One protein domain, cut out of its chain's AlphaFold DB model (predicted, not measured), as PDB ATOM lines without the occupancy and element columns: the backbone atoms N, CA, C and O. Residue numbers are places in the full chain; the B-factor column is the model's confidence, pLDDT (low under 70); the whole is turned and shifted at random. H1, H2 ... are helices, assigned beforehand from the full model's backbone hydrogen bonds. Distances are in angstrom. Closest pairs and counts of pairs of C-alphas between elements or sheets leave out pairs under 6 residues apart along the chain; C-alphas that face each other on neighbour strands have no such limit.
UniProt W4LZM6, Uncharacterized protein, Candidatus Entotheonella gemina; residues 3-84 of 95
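AT A GLANCE: This is residues 3 to 84 of the 95 residues of an uncharacterized protein of Candidatus Entotheonella gemina (UniProt W4LZM6). What shape do these atoms take? One long helix, H1, makes the length, and its residues 3 to 17 stick out free as an arm; past its other end the kinked helix H2 folds back, and the short helix H3 packs on H2. Between H2 and H3 a long loop, residues 62 to 74, reaches back beside H1. What is it made of? The printed part has 82 residues with three named helices, in the order H1, H2, H3, and no named strand; its class is all helix. How tightly is it gathered? It is loose, with a radius of gyration of the C-alphas of 16.6 A and spans of 56 by 23 by 15 A.

HOW THE PARTS SIT: How does H1, residues 3 to 39, meet H2, residues 44 to 61? They form a helical hairpin and touch, H1 with residues 29 to 37 alone; the closest C-alphas, of Leu 37 and Glu 47, are 6.1 A apart. They run opposite ways at a steep tilt of 39 degrees. Where is H3, residues 75 to 83? H2 and H3 touch as a helical hairpin, opposite ways at a steep tilt of 45 degrees, with the closest C-alphas, of Ser 61 and Phe 78, 5.4 A apart. H1 and H3 are apart. Is each helix's backbone complete? Every O i to N i+4 pair is within hydrogen-bond range in H1 and H3, and 12 of 14 in H2.

IN THESE COORDINATES: Where does H1 run? It begins at C-alpha 3, (287.400, 296.921, 289.612), and is 53.9 A long. What of H2 and H3? H2 is 24.6 A long with a kink of 36 degrees near residue 53, and H3 is 11.9 A long, ending at C-alpha 83, (317.604, 288.290, 249.030).

THE WHOLE: Which link is long? H2 to H3, 13 residues, is long, and in it residues 62 to 63 pair antiparallel with residues 72 to 73; H1 to H2 is tight. Is there a cut or low confidence? The printed part has no cut, and pLDDT is under 70 at residues 3, 42, 45, 67, 70 and 84.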
ATOM      1  N   LEU A   3     286.072 297.106 290.219       65.19
ATOM      2  CA  LEU A   3     287.400 296.921 289.612       65.19
ATOM      3  C   LEU A   3     287.469 295.679 288.716       65.19
ATOM      4  O   LEU A   3     287.999 295.759 287.615       65.19
ATOM      5  N   PHE A   4     286.859 294.567 289.135       73.44
ATOM      6  CA  PHE A   4     286.873 293.317 288.369       73.44
ATOM      7  C   PHE A   4     286.134 293.453 287.027       73.44
ATOM      8  O   PHE A   4     286.654 293.055 285.992       73.44
ATOM      9  N   LYS A   5     284.969 294.118 287.013       73.25
ATOM     10  CA  LYS A   5     284.224 294.406 285.772       73.25
ATOM     11  C   LYS A   5     285.001 295.327 284.821       73.25
ATOM     12  O   LYS A   5     284.966 295.116 283.615       73.25
ATOM     13  N   LYS A   6     285.736 296.312 285.355       72.94
ATOM     14  CA  LYS A   6     286.610 297.188 284.555       72.94
ATOM     15  C   LYS A   6     287.826 296.440 283.999       72.94
ATOM     16  O   LYS A   6     288.167 296.645 282.841       72.94
ATOM     17  N   ALA A   7     288.440 295.556 284.786       75.81
ATOM     18  CA  ALA A   7     289.567 294.733 284.350       75.81
ATOM     19  C   ALA A   7     289.161 293.733 283.256       75.81
ATOM     20  O   ALA A   7     289.832 293.638 282.233       75.81
ATOM     21  N   VAL A   8     288.021 293.055 283.426       81.88
ATOM     22  CA  VAL A   8     287.466 292.144 282.412       81.88
ATOM     23  C   VAL A   8     287.110 292.905 281.133       81.88
ATOM     24  O   VAL A   8     287.472 292.468 280.045       81.88
ATOM     25  N   GLY A   9     286.480 294.079 281.247       81.56
ATOM     26  CA  GLY A   9     286.196 294.930 280.088       81.56
ATOM     27  C   GLY A   9     287.462 295.361 279.339       81.56
ATOM     28  O   GLY A   9     287.496 295.304 278.114       81.56
ATOM     29  N   LEU A  10     288.526 295.733 280.060       82.94
ATOM     30  CA  LEU A  10     289.808 296.113 279.458       82.94
ATOM     31  C   LEU A  10     290.469 294.937 278.719       82.94
ATOM     32  O   LEU A  10     290.976 295.120 277.613       82.94
ATOM     33  N   LEU A  11     290.440 293.737 279.309       79.50
ATOM     34  CA  LEU A  11     290.997 292.528 278.698       79.50
ATOM     35  C   LEU A  11     290.289 292.172 277.389       79.50
ATOM     36  O   LEU A  11     290.956 291.864 276.405       79.50
ATOM     37  N   ILE A  12     288.959 292.280 277.349       82.56
ATOM     38  CA  ILE A  12     288.178 292.016 276.133       82.56
ATOM     39  C   ILE A  12     288.556 293.005 275.025       82.56
ATOM     40  O   ILE A  12     288.811 292.598 273.895       82.56
ATOM     41  N   VAL A  13     288.660 294.300 275.342       82.12
ATOM     42  CA  VAL A  13     289.040 295.324 274.353       82.12
ATOM     43  C   VAL A  13     290.465 295.099 273.833       82.12
ATOM     44  O   VAL A  13     290.703 295.231 272.633       82.12
ATOM     45  N   MET A  14     291.406 294.719 274.703       79.75
ATOM     46  CA  MET A  14     292.770 294.366 274.294       79.75
ATOM     47  C   MET A  14     292.803 293.131 273.391       79.75
ATOM     48  O   MET A  14     293.480 293.159 272.366       79.75
ATOM     49  N   ALA A  15     292.048 292.083 273.727       78.12
ATOM     50  CA  ALA A  15     291.980 290.863 272.927       78.12
ATOM     51  C   ALA A  15     291.401 291.129 271.529       78.12
ATOM     52  O   ALA A  15     291.969 290.677 270.539       78.12
ATOM     53  N   ILE A  16     290.329 291.922 271.431       81.19
ATOM     54  CA  ILE A  16     289.744 292.313 270.140       81.19
ATOM     55  C   ILE A  16     290.749 293.137 269.326       81.19
ATOM     56  O   ILE A  16     290.951 292.870 268.145       81.19
ATOM     57  N   ALA A  17     291.422 294.109 269.950       76.62
ATOM     58  CA  ALA A  17     292.400 294.949 269.261       76.62
ATOM     59  C   ALA A  17     293.602 294.144 268.736       76.62
ATOM     60  O   ALA A  17     294.047 294.372 267.611       76.62
ATOM     61  N   MET A  18     294.116 293.196 269.526       77.50
ATOM     62  CA  MET A  18     295.173 292.285 269.078       77.50
ATOM     63  C   MET A  18     294.672 291.348 267.980       77.50
ATOM     64  O   MET A  18     295.374 291.166 266.992       77.50
ATOM     65  N   GLY A  19     293.454 290.817 268.110       77.38
ATOM     66  CA  GLY A  19     292.841 289.935 267.118       77.38
ATOM     67  C   GLY A  19     292.698 290.598 265.751       77.38
ATOM     68  O   GLY A  19     293.114 290.021 264.754       77.38
ATOM     69  N   VAL A  20     292.203 291.840 265.693       77.88
ATOM     70  CA  VAL A  20     292.080 292.593 264.429       77.88
ATOM     71  C   VAL A  20     293.449 292.870 263.805       77.88
ATOM     72  O   VAL A  20     293.625 292.710 262.599       77.88
ATOM     73  N   LYS A  21     294.448 293.248 264.613       77.00
ATOM     74  CA  LYS A  21     295.816 293.471 264.119       77.00
ATOM     75  C   LYS A  21     296.459 292.198 263.583       77.00
ATOM     76  O   LYS A  21     297.090 292.226 262.531       77.00
ATOM     77  N   PHE A  22     296.291 291.095 264.303       77.00
ATOM     78  CA  PHE A  22     296.813 289.801 263.893       77.00
ATOM     79  C   PHE A  22     296.096 289.280 262.645       77.00
ATOM     80  O   PHE A  22     296.740 288.721 261.767       77.00
ATOM     81  N   TRP A  23     294.791 289.527 262.518       75.06
ATOM     82  CA  TRP A  23     294.029 289.171 261.324       75.06
ATOM     83  C   TRP A  23     294.516 289.927 260.083       75.06
ATOM     84  O   TRP A  23     294.783 289.300 259.063       75.06
ATOM     85  N   ASN A  24     294.750 291.240 260.189       77.44
ATOM     86  CA  ASN A  24     295.350 292.017 259.099       77.44
ATOM     87  C   ASN A  24     296.753 291.512 258.729       77.44
ATOM     88  O   ASN A  24     297.078 291.420 257.545       77.44
ATOM     89  N   LYS A  25     297.569 291.145 259.726       78.62
ATOM     90  CA  LYS A  25     298.884 290.532 259.494       78.62
ATOM     91  C   LYS A  25     298.768 289.199 258.765       78.62
ATOM     92  O   LYS A  25     299.500 288.977 257.812       78.62
ATOM     93  N   SER A  26     297.845 288.342 259.191       79.00
ATOM     94  CA  SER A  26     297.610 287.035 258.578       79.00
ATOM     95  C   SER A  26     297.126 287.162 257.133       79.00
ATOM     96  O   SER A  26     297.612 286.439 256.275       79.00
ATOM     97  N   SER A  27     296.221 288.101 256.846       81.62
ATOM     98  CA  SER A  27     295.763 288.359 255.474       81.62
ATOM     99  C   SER A  27     296.915 288.833 254.589       81.62
ATOM    100  O   SER A  27     297.137 288.286 253.517       81.62
ATOM    101  N   ALA A  28     297.705 289.802 255.064       80.44
ATOM    102  CA  ALA A  28     298.856 290.297 254.315       80.44
ATOM    103  C   ALA A  28     299.951 289.231 254.137       80.44
ATOM    104  O   ALA A  28     300.647 289.229 253.124       80.44
ATOM    105  N   TYR A  29     300.099 288.327 255.110       81.62
ATOM    106  CA  TYR A  29     300.987 287.171 255.022       81.62
ATOM    107  C   TYR A  29     300.544 286.243 253.895       81.62
ATOM    108  O   TYR A  29     301.358 285.894 253.042       81.62
ATOM    109  N   GLU A  30     299.264 285.863 253.867       81.81
ATOM    110  CA  GLU A  30     298.724 284.986 252.829       81.81
ATOM    111  C   GLU A  30     298.828 285.623 251.442       81.81
ATOM    112  O   GLU A  30     299.310 284.961 250.527       81.81
ATOM    113  N   ASP A  31     298.487 286.906 251.294       81.88
ATOM    114  CA  ASP A  31     298.563 287.611 250.009       81.88
ATOM    115  C   ASP A  31     300.001 287.700 249.479       81.88
ATOM    116  O   ASP A  31     300.266 287.399 248.312       81.88
ATOM    117  N   ALA A  32     300.956 288.091 250.330       80.19
ATOM    118  CA  ALA A  32     302.357 288.192 249.930       80.19
ATOM    119  C   ALA A  32     302.962 286.809 249.638       80.19
ATOM    120  O   ALA A  32     303.744 286.662 248.696       80.19
ATOM    121  N   LYS A  33     302.574 285.779 250.402       79.81
ATOM    122  CA  LYS A  33     303.028 284.405 250.177       79.81
ATOM    123  C   LYS A  33     302.451 283.846 248.886       79.81
ATOM    124  O   LYS A  33     303.195 283.262 248.109       79.81
ATOM    125  N   ALA A  34     301.161 284.054 248.636       82.00
ATOM    126  CA  ALA A  34     300.487 283.609 247.424       82.00
ATOM    127  C   ALA A  34     301.130 284.219 246.174       82.00
ATOM    128  O   ALA A  34     301.456 283.480 245.251       82.00
ATOM    129  N   GLN A  35     301.413 285.527 246.178       79.19
ATOM    130  CA  GLN A  35     302.111 286.183 245.065       79.19
ATOM    131  C   GLN A  35     303.499 285.577 244.821       79.19
ATOM    132  O   GLN A  35     303.866 285.302 243.683       79.19
ATOM    133  N   MET A  36     304.272 285.311 245.877       74.50
ATOM    134  CA  MET A  36     305.600 284.705 245.733       74.50
ATOM    135  C   MET A  36     305.567 283.229 245.318       74.50
ATOM    136  O   MET A  36     306.428 282.786 244.560       74.50
ATOM    137  N   LEU A  37     304.570 282.469 245.767       77.31
ATOM    138  CA  LEU A  37     304.346 281.098 245.309       77.31
ATOM    139  C   LEU A  37     303.900 281.062 243.842       77.31
ATOM    140  O   LEU A  37     304.332 280.181 243.099       77.31
ATOM    141  N   GLU A  38     303.116 282.049 243.399       79.38
ATOM    142  CA  GLU A  38     302.758 282.223 241.989       79.38
ATOM    143  C   GLU A  38     304.013 282.447 241.127       79.38
ATOM    144  O   GLU A  38     304.164 281.795 240.093       79.38
ATOM    145  N   PHE A  39     304.981 283.246 241.602       73.25
ATOM    146  CA  PHE A  39     306.294 283.383 240.950       73.25
ATOM    147  C   PHE A  39     307.100 282.075 240.917       73.25
ATOM    148  O   PHE A  39     307.807 281.820 239.942       73.25
ATOM    149  N   CYS A  40     306.989 281.223 241.940       73.12
ATOM    150  CA  CYS A  40     307.624 279.902 241.947       73.12
ATOM    151  C   CYS A  40     306.976 278.909 240.962       73.12
ATOM    152  O   CYS A  40     307.547 277.839 240.734       73.12
ATOM    153  N   GLY A  41     305.804 279.213 240.390       73.94
ATOM    154  CA  GLY A  41     305.163 278.402 239.351       73.94
ATOM    155  C   GLY A  41     304.870 276.950 239.756       73.94
ATOM    156  O   GLY A  41     304.871 276.068 238.899       73.94
ATOM    157  N   GLY A  42     304.676 276.671 241.050       68.62
ATOM    158  CA  GLY A  42     304.428 275.318 241.568       68.62
ATOM    159  C   GLY A  42     305.678 274.439 241.724       68.62
ATOM    160  O   GLY A  42     305.574 273.221 241.895       68.62
ATOM    161  N   VAL A  43     306.884 275.010 241.643       76.25
ATOM    162  CA  VAL A  43     308.128 274.260 241.862       76.25
ATOM    163  C   VAL A  43     308.328 274.026 243.361       76.25
ATOM    164  O   VAL A  43     308.827 274.899 244.066       76.25
ATOM    165  N   ALA A  44     308.041 272.813 243.845       74.62
ATOM    166  CA  ALA A  44     308.094 272.454 245.272       74.62
ATOM    167  C   ALA A  44     309.409 272.826 245.998       74.62
ATOM    168  O   ALA A  44     309.404 273.136 247.186       74.62
ATOM    169  N   LYS A  45     310.551 272.824 245.295       69.12
ATOM    170  CA  LYS A  45     311.842 273.266 245.857       69.12
ATOM    171  C   LYS A  45     311.912 274.781 246.078       69.12
ATOM    172  O   LYS A  45     312.491 275.215 247.067       69.12
ATOM    173  N   CYS A  46     311.331 275.558 245.166       70.44
ATOM    174  CA  CYS A  46     311.210 277.008 245.281       70.44
ATOM    175  C   CYS A  46     310.233 277.357 246.405       70.44
ATOM    176  O   CYS A  46     310.565 278.154 247.269       70.44
ATOM    177  N   GLU A  47     309.086 276.675 246.469       75.44
ATOM    178  CA  GLU A  47     308.089 276.885 247.523       75.44
ATOM    179  C   GLU A  47     308.625 276.559 248.921       75.44
ATOM    180  O   GLU A  47     308.374 277.312 249.859       75.44
ATOM    181  N   ALA A  48     309.387 275.470 249.073       74.69
ATOM    182  CA  ALA A  48     309.981 275.093 250.354       74.69
ATOM    183  C   ALA A  48     311.038 276.109 250.817       74.69
ATOM    184  O   ALA A  48     310.968 276.589 251.947       74.69
ATOM    185  N   ALA A  49     311.967 276.485 249.929       73.12
ATOM    186  CA  ALA A  49     313.007 277.468 250.234       73.12
ATOM    187  C   ALA A  49     312.419 278.861 250.510       73.12
ATOM    188  O   ALA A  49     312.826 279.545 251.452       73.12
ATOM    189  N   LEU A  50     311.422 279.262 249.717       76.44
ATOM    190  CA  LEU A  50     310.692 280.503 249.912       76.44
ATOM    191  C   LEU A  50     309.939 280.467 251.240       76.44
ATOM    192  O   LEU A  50     310.100 281.383 252.027       76.44
ATOM    193  N   SER A  51     309.157 279.425 251.528       77.38
ATOM    194  CA  SER A  51     308.342 279.368 252.746       77.38
ATOM    195  C   SER A  51     309.182 279.371 254.025       77.38
ATOM    196  O   SER A  51     308.720 279.916 255.026       77.38
ATOM    197  N   GLU A  52     310.384 278.793 254.008       78.06
ATOM    198  CA  GLU A  52     311.306 278.796 255.152       78.06
ATOM    199  C   GLU A  52     311.835 280.210 255.456       78.06
ATOM    200  O   GLU A  52     311.843 280.654 256.606       78.06
ATOM    201  N   LYS A  53     312.220 280.959 254.416       78.94
ATOM    202  CA  LYS A  53     312.717 282.340 254.547       78.94
ATOM    203  C   LYS A  53     311.583 283.343 254.753       78.94
ATOM    204  O   LYS A  53     311.735 284.294 255.516       78.94
ATOM    205  N   PHE A  54     310.453 283.128 254.087       83.00
ATOM    206  CA  PHE A  54     309.313 284.034 254.044       83.00
ATOM    207  C   PHE A  54     308.772 284.310 255.439       83.00
ATOM    208  O   PHE A  54     308.550 285.468 255.757       83.00
ATOM    209  N   ASP A  55     308.608 283.284 256.278       82.50
ATOM    210  CA  ASP A  55     308.032 283.457 257.615       82.50
ATOM    211  C   ASP A  55     308.894 284.376 258.490       82.50
ATOM    212  O   ASP A  55     308.425 285.384 259.016       82.50
ATOM    213  N   THR A  56     310.199 284.098 258.529       81.75
ATOM    214  CA  THR A  56     311.172 284.897 259.286       81.75
ATOM    215  C   THR A  56     311.286 286.316 258.727       81.75
ATOM    216  O   THR A  56     311.302 287.293 259.477       81.75
ATOM    217  N   CYS A  57     311.348 286.446 257.400       82.50
ATOM    218  CA  CYS A  57     311.487 287.739 256.749       82.50
ATOM    219  C   CYS A  57     310.239 288.594 256.923       82.50
ATOM    220  O   CYS A  57     310.365 289.735 257.359       82.50
ATOM    221  N   PHE A  58     309.059 288.033 256.662       84.56
ATOM    222  CA  PHE A  58     307.779 288.710 256.818       84.56
ATOM    223  C   PHE A  58     307.560 289.147 258.264       84.56
ATOM    224  O   PHE A  58     307.176 290.289 258.491       84.56
ATOM    225  N   ASP A  59     307.839 288.287 259.247       82.31
ATOM    226  CA  ASP A  59     307.686 288.644 260.659       82.31
ATOM    227  C   ASP A  59     308.586 289.824 261.056       82.31
ATOM    228  O   ASP A  59     308.128 290.734 261.747       82.31
ATOM    229  N   SER A  60     309.822 289.857 260.546       82.12
ATOM    230  CA  SER A  60     310.777 290.941 260.809       82.12
ATOM    231  C   SER A  60     310.432 292.266 260.119       82.12
ATOM    232  O   SER A  60     310.769 293.330 260.636       82.12
ATOM    233  N   SER A  61     309.771 292.216 258.958       83.06
ATOM    234  CA  SER A  61     309.474 293.387 258.125       83.06
ATOM    235  C   SER A  61     308.030 293.881 258.235       83.06
ATOM    236  O   SER A  61     307.709 294.948 257.714       83.06
ATOM    237  N   TYR A  62     307.134 293.106 258.850       80.00
ATOM    238  CA  TYR A  62     305.731 293.473 259.003       80.00
ATOM    239  C   TYR A  62     305.497 294.215 260.319       80.00
ATOM    240  O   TYR A  62     305.498 293.626 261.403       80.00
ATOM    241  N   ASP A  63     305.204 295.509 260.220       81.88
ATOM    242  CA  ASP A  63     304.812 296.315 261.368       81.88
ATOM    243  C   ASP A  63     303.309 296.150 261.634       81.88
ATOM    244  O   ASP A  63     302.465 296.443 260.789       81.88
ATOM    245  N   LEU A  64     302.943 295.722 262.846       75.62
ATOM    246  CA  LEU A  64     301.539 295.597 263.283       75.62
ATOM    247  C   LEU A  64     300.843 296.960 263.494       75.62
ATOM    248  O   LEU A  64     299.703 297.024 263.981       75.62
ATOM    249  N   GLY A  65     301.522 298.063 263.188       70.00
ATOM    250  CA  GLY A  65     301.054 299.417 263.404       70.00
ATOM    251  C   GLY A  65     301.108 299.804 264.871       70.00
ATOM    252  O   GLY A  65     301.015 298.984 265.790       70.00
ATOM    253  N   SER A  66     301.130 301.104 265.127       71.50
ATOM    254  CA  SER A  66     300.922 301.663 266.464       71.50
ATOM    255  C   SER A  66     299.560 302.358 266.543       71.50
ATOM    256  O   SER A  66     298.815 302.417 265.573       71.50
ATOM    257  N   LYS A  67     299.199 302.931 267.698       64.19
ATOM    258  CA  LYS A  67     297.984 303.768 267.808       64.19
ATOM    259  C   LYS A  67     297.971 304.965 266.840       64.19
ATOM    260  O   LYS A  67     296.916 305.559 266.652       64.19
ATOM    261  N   ARG A  68     299.132 305.356 266.301       71.62
ATOM    262  CA  ARG A  68     299.320 306.545 265.456       71.62
ATOM    263  C   ARG A  68     299.810 306.222 264.044       71.62
ATOM    264  O   ARG A  68     299.952 307.142 263.250       71.62
ATOM    265  N   HIS A  69     300.085 304.956 263.745       73.25
ATOM    266  CA  HIS A  69     300.632 304.542 262.458       73.25
ATOM    267  C   HIS A  69     299.922 303.278 261.986       73.25
ATOM    268  O   HIS A  69     299.788 302.329 262.762       73.25
ATOM    269  N   SER A  70     299.445 303.285 260.744       69.00
ATOM    270  CA  SER A  70     298.917 302.090 260.090       69.00
ATOM    271  C   SER A  70     300.033 301.060 259.959       69.00
ATOM    272  O   SER A  70     301.122 301.401 259.509       69.00
ATOM    273  N   GLY A  71     299.754 299.826 260.372       74.00
ATOM    274  CA  GLY A  71     300.665 298.709 260.143       74.00
ATOM    275  C   GLY A  71     300.739 298.355 258.663       74.00
ATOM    276  O   GLY A  71     299.803 298.635 257.911       74.00
ATOM    277  N   GLY A  72     301.844 297.746 258.257       80.75
ATOM    278  CA  GLY A  72     302.099 297.384 256.874       80.75
ATOM    279  C   GLY A  72     303.389 296.593 256.719       80.75
ATOM    280  O   GLY A  72     304.214 296.525 257.631       80.75
ATOM    281  N   LEU A  73     303.542 295.987 255.546       79.88
ATOM    282  CA  LEU A  73     304.762 295.292 255.168       79.88
ATOM    283  C   LEU A  73     305.776 296.306 254.627       79.88
ATOM    284  O   LEU A  73     305.498 296.982 253.634       79.88
ATOM    285  N   ASP A  74     306.960 296.393 255.234       82.69
ATOM    286  CA  ASP A  74     308.082 297.094 254.608       82.69
ATOM    287  C   ASP A  74     308.637 296.230 253.474       82.69
ATOM    288  O   ASP A  74     309.448 295.323 253.678       82.69
ATOM    289  N   HIS A  75     308.181 296.515 252.255       75.88
ATOM    290  CA  HIS A  75     308.598 295.796 251.057       75.88
ATOM    291  C   HIS A  75     310.115 295.842 250.828       75.88
ATOM    292  O   HIS A  75     310.674 294.887 250.294       75.88
ATOM    293  N   THR A  76     310.803 296.909 251.243       77.56
ATOM    294  CA  THR A  76     312.248 297.052 251.024       77.56
ATOM    295  C   THR A  76     313.010 296.108 251.943       77.56
ATOM    296  O   THR A  76     313.846 295.333 251.479       77.56
ATOM    297  N   THR A  77     312.694 296.128 253.240       78.00
ATOM    298  CA  THR A  77     313.305 295.226 254.226       78.00
ATOM    299  C   THR A  77     312.941 293.774 253.945       78.00
ATOM    300  O   THR A  77     313.795 292.895 254.043       78.00
ATOM    301  N   PHE A  78     311.702 293.522 253.529       81.06
ATOM    302  CA  PHE A  78     311.227 292.193 253.173       81.06
ATOM    303  C   PHE A  78     311.998 291.597 251.984       81.06
ATOM    304  O   PHE A  78     312.553 290.502 252.089       81.06
ATOM    305  N   VAL A  79     312.107 292.342 250.877       77.94
ATOM    306  CA  VAL A  79     312.862 291.922 249.685       77.94
ATOM    307  C   VAL A  79     314.343 291.771 250.008       77.94
ATOM    308  O   VAL A  79     314.971 290.816 249.558       77.94
ATOM    309  N   GLN A  80     314.912 292.671 250.815       79.56
ATOM    310  CA  GLN A  80     316.290 292.530 251.273       79.56
ATOM    311  C   GLN A  80     316.479 291.267 252.103       79.56
ATOM    312  O   GLN A  80     317.462 290.577 251.879       79.56
ATOM    313  N   CYS A  81     315.566 290.928 253.011       78.75
ATOM    314  CA  CYS A  81     315.673 289.728 253.834       78.75
ATOM    315  C   CYS A  81     315.595 288.448 252.993       78.75
ATOM    316  O   CYS A  81     316.449 287.572 253.140       78.75
ATOM    317  N   ILE A  82     314.650 288.370 252.050       76.12
ATOM    318  CA  ILE A  82     314.556 287.220 251.137       76.12
ATOM    319  C   ILE A  82     315.807 287.111 250.254       76.12
ATOM    320  O   ILE A  82     316.295 286.009 250.018       76.12
ATOM    321  N   ASN A  83     316.377 288.244 249.829       72.50
ATOM    322  CA  ASN A  83     317.604 288.290 249.030       72.50
ATOM    323  C   ASN A  83     318.905 288.265 249.848       72.50
ATOM    324  O   ASN A  83     319.995 288.271 249.267       72.50
ATOM    325  N   SER A  84     318.848 288.267 251.183       65.44
ATOM    326  CA  SER A  84     320.041 288.393 252.023       65.44
ATOM    327  C   SER A  84     320.818 287.080 252.047       65.44
ATOM    328  O   SER A  84     320.614 286.217 252.892       65.44
TER     329      SER A  84